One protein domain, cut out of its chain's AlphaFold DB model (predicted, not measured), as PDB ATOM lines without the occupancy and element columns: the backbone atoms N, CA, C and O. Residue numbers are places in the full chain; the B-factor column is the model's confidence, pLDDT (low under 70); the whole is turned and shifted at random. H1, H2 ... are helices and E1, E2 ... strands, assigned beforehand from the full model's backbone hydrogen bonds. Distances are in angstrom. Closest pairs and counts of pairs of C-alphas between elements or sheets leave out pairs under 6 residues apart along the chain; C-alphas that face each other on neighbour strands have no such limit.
ATOM      1  N   HIS A   4      18.767  47.876  51.504       95.31
ATOM      2  CA  HIS A   4      18.603  46.461  51.825       95.31
ATOM      3  C   HIS A   4      17.334  45.907  51.196       95.31
ATOM      4  O   HIS A   4      16.240  46.447  51.376       95.31
ATOM      5  N   ARG A   5      17.461  44.803  50.459       91.88
ATOM      6  CA  ARG A   5      16.306  44.162  49.828       91.88
ATOM      7  C   ARG A   5      16.397  42.648  49.869       91.88
ATOM      8  O   ARG A   5      17.406  42.066  49.480       91.88
ATOM      9  N   ARG A   6      15.290  42.011  50.260       94.38
ATOM     10  CA  ARG A   6      15.119  40.565  50.124       94.38
ATOM     11  C   ARG A   6      14.899  40.197  48.660       94.38
ATOM     12  O   ARG A   6      13.977  40.697  48.011       94.38
ATOM     13  N   ILE A   7      15.742  39.315  48.143       91.44
ATOM     14  CA  ILE A   7      15.654  38.791  46.785       91.44
ATOM     15  C   ILE A   7      14.585  37.705  46.754       91.44
ATOM     16  O   ILE A   7      14.722  36.667  47.393       91.44
ATOM     17  N   SER A   8      13.506  37.934  46.011       87.19
ATOM     18  CA  SER A   8      12.433  36.947  45.833       87.19
ATOM     19  C   SER A   8      12.626  36.073  44.595       87.19
ATOM     20  O   SER A   8      12.123  34.956  44.547       87.19
ATOM     21  N   LYS A   9      13.367  36.563  43.597       87.69
ATOM     22  CA  LYS A   9      13.656  35.858  42.345       87.69
ATOM     23  C   LYS A   9      14.993  36.304  41.767       87.69
ATOM     24  O   LYS A   9      15.409  37.438  41.971       87.69
ATOM     25  N   LEU A  10      15.655  35.401  41.047       83.50
ATOM     26  CA  LEU A  10      16.978  35.647  40.457       83.50
ATOM     27  C   LEU A  10      16.924  36.129  39.006       83.50
ATOM     28  O   LEU A  10      17.895  36.693  38.512       83.50
ATOM     29  N   HIS A  11      15.798  35.892  38.337       78.50
ATOM     30  CA  HIS A  11      15.559  36.309  36.966       78.50
ATOM     31  C   HIS A  11      14.491  37.397  36.960       78.50
ATOM     32  O   HIS A  11      13.366  37.205  37.428       78.50
ATOM     33  N   TYR A  12      14.876  38.558  36.444       76.12
ATOM     34  CA  TYR A  12      13.979  39.671  36.189       76.12
ATOM     35  C   TYR A  12      13.891  39.853  34.677       76.12
ATOM     36  O   TYR A  12      14.908  40.020  34.014       76.12
ATOM     37  N   GLU A  13      12.674  39.816  34.138       67.06
ATOM     38  CA  GLU A  13      12.422  40.012  32.701       67.06
ATOM     39  C   GLU A  13      12.680  41.460  32.261       67.06
ATOM     40  O   GLU A  13      12.971  41.729  31.100       67.06
ATOM     41  N   LYS A  14      12.597  42.411  33.200       74.38
ATOM     42  CA  LYS A  14      12.834  43.838  32.961       74.38
ATOM     43  C   LYS A  14      14.212  44.246  33.480       74.38
ATOM     44  O   LYS A  14      14.609  43.839  34.570       74.38
ATOM     45  N   ARG A  15      14.902  45.126  32.742       74.56
ATOM     46  CA  ARG A  15      16.106  45.827  33.224       74.56
ATOM     47  C   ARG A  15      15.731  46.746  34.387       74.56
ATOM     48  O   ARG A  15      15.241  47.854  34.174       74.56
ATOM     49  N   CYS A  16      15.948  46.275  35.609       85.31
ATOM     50  CA  CYS A  16      15.677  47.008  36.840       85.31
ATOM     51  C   CYS A  16      16.905  47.018  37.758       85.31
ATOM     52  O   CYS A  16      17.775  46.155  37.657       85.31
ATOM     53  N   VAL A  17      16.954  47.980  38.680       86.94
ATOM     54  CA  VAL A  17      18.058  48.172  39.641       86.94
ATOM     55  C   VAL A  17      18.337  46.899  40.456       86.94
ATOM     56  O   VAL A  17      19.482  46.562  40.731       86.94
ATOM     57  N   GLN A  18      17.300  46.118  40.772       86.12
ATOM     58  CA  GLN A  18      17.439  44.840  41.479       86.12
ATOM     59  C   GLN A  18      18.178  43.783  40.644       86.12
ATOM     60  O   GLN A  18      18.958  43.006  41.190       86.12
ATOM     61  N   ALA A  19      17.949  43.753  39.327       89.75
ATOM     62  CA  ALA A  19      18.687  42.871  38.429       89.75
ATOM     63  C   ALA A  19      20.168  43.274  38.376       89.75
ATOM     64  O   ALA A  19      21.035  42.404  38.458       89.75
ATOM     65  N   SER A  20      20.448  44.584  38.329       91.62
ATOM     66  CA  SER A  20      21.812  45.116  38.431       91.62
ATOM     67  C   SER A  20      22.481  44.715  39.750       91.62
ATOM     68  O   SER A  20      23.633  44.295  39.735       91.62
ATOM     69  N   ALA A  21      21.755  44.740  40.873       92.38
ATOM     70  CA  ALA A  21      22.300  44.355  42.178       92.38
ATOM     71  C   ALA A  21      22.694  42.872  42.215       92.38
ATOM     72  O   ALA A  21      23.804  42.527  42.619       92.38
ATOM     73  N   ILE A  22      21.828  41.981  41.721       92.44
ATOM     74  CA  ILE A  22      22.142  40.547  41.620       92.44
ATOM     75  C   ILE A  22      23.363  40.320  40.725       92.44
ATOM     76  O   ILE A  22      24.219  39.494  41.045       92.44
ATOM     77  N   TYR A  23      23.450  41.043  39.608       92.62
ATOM     78  CA  TYR A  23      24.592  40.955  38.707       92.62
ATOM     79  C   TYR A  23      25.892  41.423  39.376       92.62
ATOM     80  O   TYR A  23      26.898  40.719  39.277       92.62
ATOM     81  N   ALA A  24      25.869  42.541  40.108       93.81
ATOM     82  CA  ALA A  24      27.028  43.063  40.831       93.81
ATOM     83  C   ALA A  24      27.585  42.039  41.836       93.81
ATOM     84  O   ALA A  24      28.778  41.733  41.815       93.81
ATOM     85  N   TYR A  25      26.714  41.412  42.631       94.50
ATOM     86  CA  TYR A  25      27.117  40.351  43.561       94.50
ATOM     87  C   TYR A  25      27.664  39.105  42.852       94.50
ATOM     88  O   TYR A  25      28.693  38.561  43.257       94.50
ATOM     89  N   ARG A  26      27.031  38.667  41.756       93.06
ATOM     90  CA  ARG A  26      27.519  37.522  40.967       93.06
ATOM     91  C   ARG A  26      28.887  37.788  40.344       93.06
ATOM     92  O   ARG A  26      29.728  36.895  40.344       93.06
ATOM     93  N   LYS A  27      29.128  39.007  39.852       93.62
ATOM     94  CA  LYS A  27      30.428  39.431  39.303       93.62
ATOM     95  C   LYS A  27      31.541  39.356  40.355       93.62
ATOM     96  O   LYS A  27      32.691  39.115  40.007       93.62
ATOM     97  N   LYS A  28      31.191  39.506  41.633       92.38
ATOM     98  CA  LYS A  28      32.086  39.350  42.789       92.38
ATOM     99  C   LYS A  28      32.205  37.901  43.284       92.38
ATOM    100  O   LYS A  28      32.815  37.657  44.315       92.38
ATOM    101  N   GLY A  29      31.619  36.935  42.574       94.19
ATOM    102  CA  GLY A  29      31.645  35.520  42.952       94.19
ATOM    103  C   GLY A  29      30.688  35.155  44.090       94.19
ATOM    104  O   GLY A  29      30.698  34.017  44.556       94.19
ATOM    105  N   VAL A  30      29.829  36.081  44.529       92.56
ATOM    106  CA  VAL A  30      28.860  35.815  45.597       92.56
ATOM    107  C   VAL A  30      27.642  35.104  45.011       92.56
ATOM    108  O   VAL A  30      26.946  35.614  44.126       92.56
ATOM    109  N   LYS A  31      27.353  33.906  45.526       92.94
ATOM    110  CA  LYS A  31      26.169  33.135  45.141       92.94
ATOM    111  C   LYS A  31      24.924  33.713  45.817       92.94
ATOM    112  O   LYS A  31      24.766  33.601  47.026       92.94
ATOM    113  N   ILE A  32      24.021  34.278  45.016       92.44
ATOM    114  CA  ILE A  32      22.731  34.809  45.477       92.44
ATOM    115  C   ILE A  32      21.612  33.798  45.224       92.44
ATOM    116  O   ILE A  32      21.485  33.277  44.112       92.44
ATOM    117  N   SER A  33      20.770  33.589  46.237       92.50
ATOM    118  CA  SER A  33      19.592  32.714  46.204       92.50
ATOM    119  C   SER A  33      18.325  33.468  46.632       92.50
ATOM    120  O   SER A  33      18.416  34.395  47.443       92.50
ATOM    121  N   PRO A  34      17.129  33.078  46.146       93.19
ATOM    122  CA  PRO A  34      15.874  33.589  46.684       93.19
ATOM    123  C   PRO A  34      15.799  33.398  48.200       93.19
ATOM    124  O   PRO A  34      16.244  32.387  48.737       93.19
ATOM    125  N   GLY A  35      15.239  34.382  48.890       93.56
ATOM    126  CA  GLY A  35      15.165  34.422  50.344       93.56
ATOM    127  C   GLY A  35      16.300  35.204  51.004       93.56
ATOM    128  O   GLY A  35      16.070  35.700  52.105       93.56
ATOM    129  N   MET A  36      17.447  35.382  50.337       94.44
ATOM    130  CA  MET A  36      18.564  36.190  50.847       94.44
ATOM    131  C   MET A  36      18.241  37.687  50.825       94.44
ATOM    132  O   MET A  36      17.556  38.167  49.922       94.44
ATOM    133  N   THR A  37      18.782  38.428  51.789       95.69
ATOM    134  CA  THR A  37      18.798  39.896  51.777       95.69
ATOM    135  C   THR A  37      20.155  40.372  51.285       95.69
ATOM    136  O   THR A  37      21.178  39.851  51.722       95.69
ATOM    137  N   VAL A  38      20.157  41.345  50.375       94.69
ATOM    138  CA  VAL A  38      21.378  41.962  49.844       94.69
ATOM    139  C   VAL A  38      21.353  43.472  50.057       94.69
ATOM    140  O   VAL A  38      20.276  44.078  50.006       94.69
ATOM    141  N   GLY A  39      22.530  44.055  50.281       96.19
ATOM    142  CA  GLY A  39      22.757  45.495  50.381       96.19
ATOM    143  C   GLY A  39      23.386  46.035  49.098       96.19
ATOM    144  O   GLY A  39      24.353  45.482  48.584       96.19
ATOM    145  N   TYR A  40      22.844  47.104  48.533       95.81
ATOM    146  CA  TYR A  40      23.450  47.738  47.361       95.81
ATOM    147  C   TYR A  40      23.278  49.249  47.388       95.81
ATOM    148  O   TYR A  40      22.365  49.782  48.028       95.81
ATOM    149  N   VAL A  41      24.162  49.929  46.667       96.75
ATOM    150  CA  VAL A  41      24.155  51.380  46.498       96.75
ATOM    151  C   VAL A  41      23.923  51.694  45.027       96.75
ATOM    152  O   VAL A  41      24.534  51.076  44.158       96.75
ATOM    153  N   VAL A  42      23.014  52.622  44.735       95.25
ATOM    154  CA  VAL A  42      22.798  53.121  43.371       95.25
ATOM    155  C   VAL A  42      23.814  54.225  43.103       95.25
ATOM    156  O   VAL A  42      23.800  55.241  43.797       95.25
ATOM    157  N   ARG A  43      24.695  54.013  42.118       95.44
ATOM    158  CA  ARG A  43      25.737  54.977  41.728       95.44
ATOM    159  C   ARG A  43      25.307  55.854  40.554       95.44
ATOM    160  O   ARG A  43      25.664  57.022  40.520       95.44
ATOM    161  N   ASP A  44      24.519  55.302  39.633       92.88
ATOM    162  CA  ASP A  44      23.871  56.054  38.553       92.88
ATOM    163  C   ASP A  44      22.520  55.412  38.217       92.88
ATOM    164  O   ASP A  44      22.438  54.295  37.685       92.88
ATOM    165  N   ALA A  45      21.433  56.113  38.527       89.62
ATOM    166  CA  ALA A  45      20.088  55.630  38.251       89.62
ATOM    167  C   ALA A  45      19.735  55.627  36.753       89.62
ATOM    168  O   ALA A  45      18.934  54.786  36.327       89.62
ATOM    169  N   GLY A  46      20.330  56.518  35.952       88.38
ATOM    170  CA  GLY A  46      20.104  56.614  34.507       88.38
ATOM    171  C   GLY A  46      20.663  55.402  33.760       88.38
ATOM    172  O   GLY A  46      19.954  54.768  32.968       88.38
ATOM    173  N   GLY A  47      21.902  55.020  34.083       88.69
ATOM    174  CA  GLY A  47      22.556  53.800  33.605       88.69
ATOM    175  C   GLY A  47      22.092  52.517  34.305       88.69
ATOM    176  O   GLY A  47      22.268  51.419  33.767       88.69
ATOM    177  N   ARG A  48      21.412  52.638  35.456       86.88
ATOM    178  CA  ARG A  48      21.044  51.530  36.365       86.88
ATOM    179  C   ARG A  48      22.276  50.841  36.956       86.88
ATOM    180  O   ARG A  48      22.277  49.618  37.142       86.88
ATOM    181  N   GLU A  49      23.313  51.622  37.222       92.19
ATOM    182  CA  GLU A  49      24.567  51.157  37.794       92.19
ATOM    183  C   GLU A  49      24.456  51.100  39.315       92.19
ATOM    184  O   GLU A  49      23.984  52.033  39.972       92.19
ATOM    185  N   VAL A  50      24.879  49.970  39.873       94.56
ATOM    186  CA  VAL A  50      24.862  49.735  41.312       94.56
ATOM    187  C   VAL A  50      26.145  49.055  41.742       94.56
ATOM    188  O   VAL A  50      26.675  48.210  41.016       94.56
ATOM    189  N   ASP A  51      26.560  49.369  42.958       95.56
ATOM    190  CA  ASP A  51      27.669  48.719  43.637       95.56
ATOM    191  C   ASP A  51      27.142  47.871  44.799       95.56
ATOM    192  O   ASP A  51      26.064  48.122  45.353       95.56
ATOM    193  N   THR A  52      27.889  46.823  45.153       95.75
ATOM    194  CA  THR A  52      27.598  46.078  46.382       95.75
ATOM    195  C   THR A  52      27.899  46.968  47.586       95.75
ATOM    196  O   THR A  52      28.748  47.854  47.502       95.75
ATOM    197  N   GLU A  53      27.231  46.732  48.715       93.94
ATOM    198  CA  GLU A  53      27.472  47.497  49.947       93.94
ATOM    199  C   GLU A  53      28.960  47.583  50.334       93.94
ATOM    200  O   GLU A  53      29.415  48.642  50.752       93.94
ATOM    201  N   GLY A  54      29.724  46.501  50.154       90.88
ATOM    202  CA  GLY A  54      31.139  46.455  50.531       90.88
ATOM    203  C   GLY A  54      32.092  47.184  49.578       90.88
ATOM    204  O   GLY A  54      33.232  47.434  49.955       90.88
ATOM    205  N   ASP A  55      31.653  47.513  48.361       92.62
ATOM    206  CA  ASP A  55      32.486  48.149  47.327       92.62
ATOM    207  C   ASP A  55      32.075  49.598  47.025       92.62
ATOM    208  O   ASP A  55      32.746  50.288  46.255       92.62
ATOM    209  N   ALA A  56      30.946  50.049  47.569       92.62
ATOM    210  CA  ALA A  56      30.389  51.350  47.246       92.62
ATOM    211  C   ALA A  56      31.290  52.484  47.757       92.62
ATOM    212  O   ALA A  56      31.574  52.585  48.949       92.62
ATOM    213  N   SER A  57      31.694  53.367  46.845       91.88
ATOM    214  CA  SER A  57      32.476  54.579  47.142       91.88
ATOM    215  C   SER A  57      31.701  55.867  46.859       91.88
ATOM    216  O   SER A  57      31.956  56.892  47.485       91.88
ATOM    217  N   GLU A  58      30.710  55.797  45.971       92.94
ATOM    218  CA  GLU A  58      29.885  56.918  45.534       92.94
ATOM    219  C   GLU A  58      28.406  56.520  45.515       92.94
ATOM    220  O   GLU A  58      28.053  55.336  45.534       92.94
ATOM    221  N   PHE A  59      27.524  57.516  45.492       94.81
ATOM    222  CA  PHE A  59      26.087  57.310  45.379       94.81
ATOM    223  C   PHE A  59      25.430  58.433  44.575       94.81
ATOM    224  O   PHE A  59      25.869  59.581  44.620       94.81
ATOM    225  N   ASP A  60      24.348  58.101  43.878       95.25
ATOM    226  CA  ASP A  60      23.553  59.048  43.097       95.25
ATOM    227  C   ASP A  60      22.684  59.912  44.030       95.25
ATOM    228  O   ASP A  60      21.640  59.474  44.529       95.25
ATOM    229  N   LEU A  61      23.141  61.135  44.313       95.69
ATOM    230  CA  LEU A  61      22.460  62.063  45.219       95.69
ATOM    231  C   LEU A  61      21.038  62.394  44.742       95.69
ATOM    232  O   LEU A  61      20.117  62.416  45.557       95.69
ATOM    233  N   ASP A  62      20.845  62.599  43.439       95.62
ATOM    234  CA  ASP A  62      19.549  62.959  42.859       95.62
ATOM    235  C   ASP A  62      18.547  61.813  42.989       95.62
ATOM    236  O   ASP A  62      17.369  62.027  43.301       95.62
ATOM    237  N   TYR A  63      19.005  60.581  42.761       94.25
ATOM    238  CA  TYR A  63      18.192  59.387  42.952       94.25
ATOM    239  C   TYR A  63      17.716  59.262  44.399       94.25
ATOM    240  O   TYR A  63      16.521  59.069  44.651       94.25
ATOM    241  N   TYR A  64      18.640  59.382  45.353       95.00
ATOM    242  CA  TYR A  64      18.314  59.238  46.765       95.00
ATOM    243  C   TYR A  64      17.497  60.416  47.304       95.00
ATOM    244  O   TYR A  64      16.585  60.184  48.097       95.00
ATOM    245  N   GLY A  65      17.731  61.638  46.821       96.25
ATOM    246  CA  GLY A  65      16.899  62.805  47.122       96.25
ATOM    247  C   GLY A  65      15.444  62.578  46.711       96.25
ATOM    248  O   GLY A  65      14.552  62.624  47.552       96.25
ATOM    249  N   LYS A  66      15.205  62.176  45.456       95.44
ATOM    250  CA  LYS A  66      13.851  61.847  44.964       95.44
ATOM    251  C   LYS A  66      13.194  60.706  45.742       95.44
ATOM    252  O   LYS A  66      11.976  60.699  45.922       95.44
ATOM    253  N   LEU A  67      13.981  59.718  46.171       93.62
ATOM    254  CA  LEU A  67      13.479  58.605  46.973       93.62
ATOM    255  C   LEU A  67      12.998  59.080  48.351       93.62
ATOM    256  O   LEU A  67      11.923  58.668  48.790       93.62
ATOM    257  N   LEU A  68      13.775  59.941  49.011       95.44
ATOM    258  CA  LEU A  68      13.428  60.521  50.307       95.44
ATOM    259  C   LEU A  68      12.235  61.471  50.196       95.44
ATOM    260  O   LEU A  68      11.312  61.356  50.997       95.44
ATOM    261  N   ASP A  69      12.202  62.322  49.169       96.19
ATOM    262  CA  ASP A  69      11.067  63.209  48.903       96.19
ATOM    263  C   ASP A  69       9.774  62.406  48.757       96.19
ATOM    264  O   ASP A  69       8.773  62.705  49.407       96.19
ATOM    265  N   LYS A  70       9.791  61.330  47.959       94.62
ATOM    266  CA  LYS A  70       8.619  60.458  47.788       94.62
ATOM    267  C   LYS A  70       8.163  59.844  49.111       94.62
ATOM    268  O   LYS A  70       6.966  59.835  49.387       94.62
ATOM    269  N   ALA A  71       9.098  59.345  49.919       92.94
ATOM    270  CA  ALA A  71       8.785  58.769  51.224       92.94
ATOM    271  C   ALA A  71       8.177  59.814  52.171       92.94
ATOM    272  O   ALA A  71       7.213  59.523  52.879       92.94
ATOM    273  N   TRP A  72       8.702  61.041  52.143       93.88
ATOM    274  CA  TRP A  72       8.156  62.153  52.907       93.88
ATOM    275  C   TRP A  72       6.732  62.501  52.467       93.88
ATOM    276  O   TRP A  72       5.845  62.600  53.312       93.88
ATOM    277  N   TYR A  73       6.482  62.616  51.160       93.94
ATOM    278  CA  TYR A  73       5.140  62.867  50.629       93.94
ATOM    279  C   TYR A  73       4.138  61.780  51.034       93.94
ATOM    280  O   TYR A  73       3.018  62.101  51.427       93.94
ATOM    281  N   GLU A  74       4.529  60.505  50.970       91.94
ATOM    282  CA  GLU A  74       3.672  59.390  51.386       91.94
ATOM    283  C   GLU A  74       3.348  59.451  52.886       91.94
ATOM    284  O   GLU A  74       2.187  59.294  53.266       91.94
ATOM    285  N   ALA A  75       4.337  59.742  53.736       91.44
ATOM    286  CA  ALA A  75       4.121  59.903  55.172       91.44
ATOM    287  C   ALA A  75       3.215  61.107  55.482       91.44
ATOM    288  O   ALA A  75       2.228  60.970  56.204       91.44
ATOM    289  N   ALA A  76       3.500  62.271  54.893       90.62
ATOM    290  CA  ALA A  76       2.724  63.495  55.079       90.62
ATOM    291  C   ALA A  76       1.268  63.345  54.607       90.62
ATOM    292  O   ALA A  76       0.354  63.852  55.255       90.62
ATOM    293  N   PHE A  77       1.025  62.625  53.506       83.69
ATOM    294  CA  PHE A  77      -0.331  62.344  53.029       83.69
ATOM    295  C   PHE A  77      -1.168  61.599  54.077       83.69
ATOM    296  O   PHE A  77      -2.318  61.966  54.315       83.69
ATOM    297  N   VAL A  78      -0.587  60.596  54.744       84.19
ATOM    298  CA  VAL A  78      -1.272  59.853  55.813       84.19
ATOM    299  C   VAL A  78      -1.638  60.774  56.978       84.19
ATOM    300  O   VAL A  78      -2.757  60.695  57.477       84.19
ATOM    301  N   PHE A  79      -0.748  61.686  57.378       79.81
ATOM    302  CA  PHE A  79      -1.034  62.634  58.462       79.81
ATOM    303  C   PHE A  79      -2.160  63.615  58.107       79.81
ATOM    304  O   PHE A  79      -3.090  63.774  58.895       79.81
ATOM    305  N   ASN A  80      -2.150  64.184  56.898       76.50
ATOM    306  CA  ASN A  80      -3.227  65.070  56.434       76.50
ATOM    307  C   ASN A  80      -4.587  64.351  56.350       76.50
ATOM    308  O   ASN A  80      -5.630  64.952  56.600       76.50
ATOM    309  N   PHE A  81      -4.594  63.059  56.011       65.12
ATOM    310  CA  PHE A  81      -5.820  62.259  55.984       65.12
ATOM    311  C   PHE A  81      -6.374  61.983  57.393       65.12
ATOM    312  O   PHE A  81      -7.588  61.982  57.582       65.12
ATOM    313  N   ILE A  82      -5.503  61.786  58.389       66.19
ATOM    314  CA  ILE A  82      -5.909  61.584  59.791       66.19
ATOM    315  C   ILE A  82      -6.525  62.864  60.374       66.19
ATOM    316  O   ILE A  82      -7.540  62.784  61.063       66.19
ATOM    317  N   GLU A  83      -5.969  64.038  60.067       59.78
ATOM    318  CA  GLU A  83      -6.507  65.320  60.550       59.78
ATOM    319  C   GLU A  83      -7.863  65.684  59.915       59.78
ATOM    320  O   GLU A  83      -8.692  66.323  60.560       59.78
ATOM    321  N   GLY A  84      -8.140  65.226  58.690       59.97
ATOM    322  CA  GLY A  84      -9.420  65.442  58.002       59.97
ATOM    323  C   GLY A  84     -10.545  64.453  58.354       59.97
ATOM    324  O   GLY A  84     -11.675  64.655  57.920       59.97
ATOM    325  N   GLY A  85     -10.257  63.385  59.108       54.16
ATOM    326  CA  GLY A  85     -11.217  62.322  59.460       54.16
ATOM    327  C   GLY A  85     -11.963  62.509  60.789       54.16
ATOM    328  O   GLY A  85     -12.760  61.648  61.155       54.16
TER     329      GLY A  85
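AT A GLANCE: This is residues 4 to 85 of the 87 residues of the protein "DNA polymerase B" of Methanosaeta harundinacea (UniProt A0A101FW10). A small three-stranded antiparallel sheet with the helix H1 across one face makes a compact body, and a long helix, H2, sticks out from it as a free arm over residues 65 to 83. The arm makes the length: the C-alphas span 53 by 27 by 23 A. The printed part has 82 residues, with two named helices and three named strands that follow along the chain as E1, H1, E2, E3, H2, and the sheet's order is E1, E2, E3. The class is mixed, helices and strands, and the whole is loose, with a radius of gyration of the C-alphas of 15.9 A.

IN THESE COORDINATES: In the sheet, E2 is residues 37 to 44, 21.5 A long; E1 is residues 4 to 6, 7.1 A, from C-alpha 4 at (18.603, 46.461, 51.825); E3 is residues 49 to 52, 10.4 A. H1 is residues 17 to 27, 15.2 A. H2 is residues 61 to 83, 32.9 A, ending at C-alpha 83, (-6.507, 65.320, 60.550).

HOW THE PARTS SIT: E2 is the inner strand, with staggered pairing: its residues 37 to 39 pair with E1 and 40 to 44 with E3. E1 and E2 are antiparallel at 128 degrees, with N 5 and O 38 2.9 A apart, within hydrogen-bond range. E2 and E3 form a hairpin at 140 degrees, with N 41 and O 51 at 2.9 A. H1 is on the sheet at a height of 7.4 A, over E2 and E3, and runs across the strands, at 76 degrees to E2 on the local plane. Its closest C-alphas to E3 are those of Ala 21 and Val 50, 6.0 A. These two layers are a sheet and a helix on one face. H2 only grazes the sheet with residues 61 to 64; the closest C-alphas of E2 and H2 are those of Val 42 and Tyr 63, 7.8 A. H1 and H2 are apart. In both helices every O i to N i+4 pair is within hydrogen-bond range.

THE WHOLE: The C-alphas of Gly 29 and Gly 85, the two farthest apart, are 53.2 A apart. The printed part has no cut; the link E2 to E3 is tight and no link is long. pLDDT is under 70 at residue 13 and residues 81 to 85.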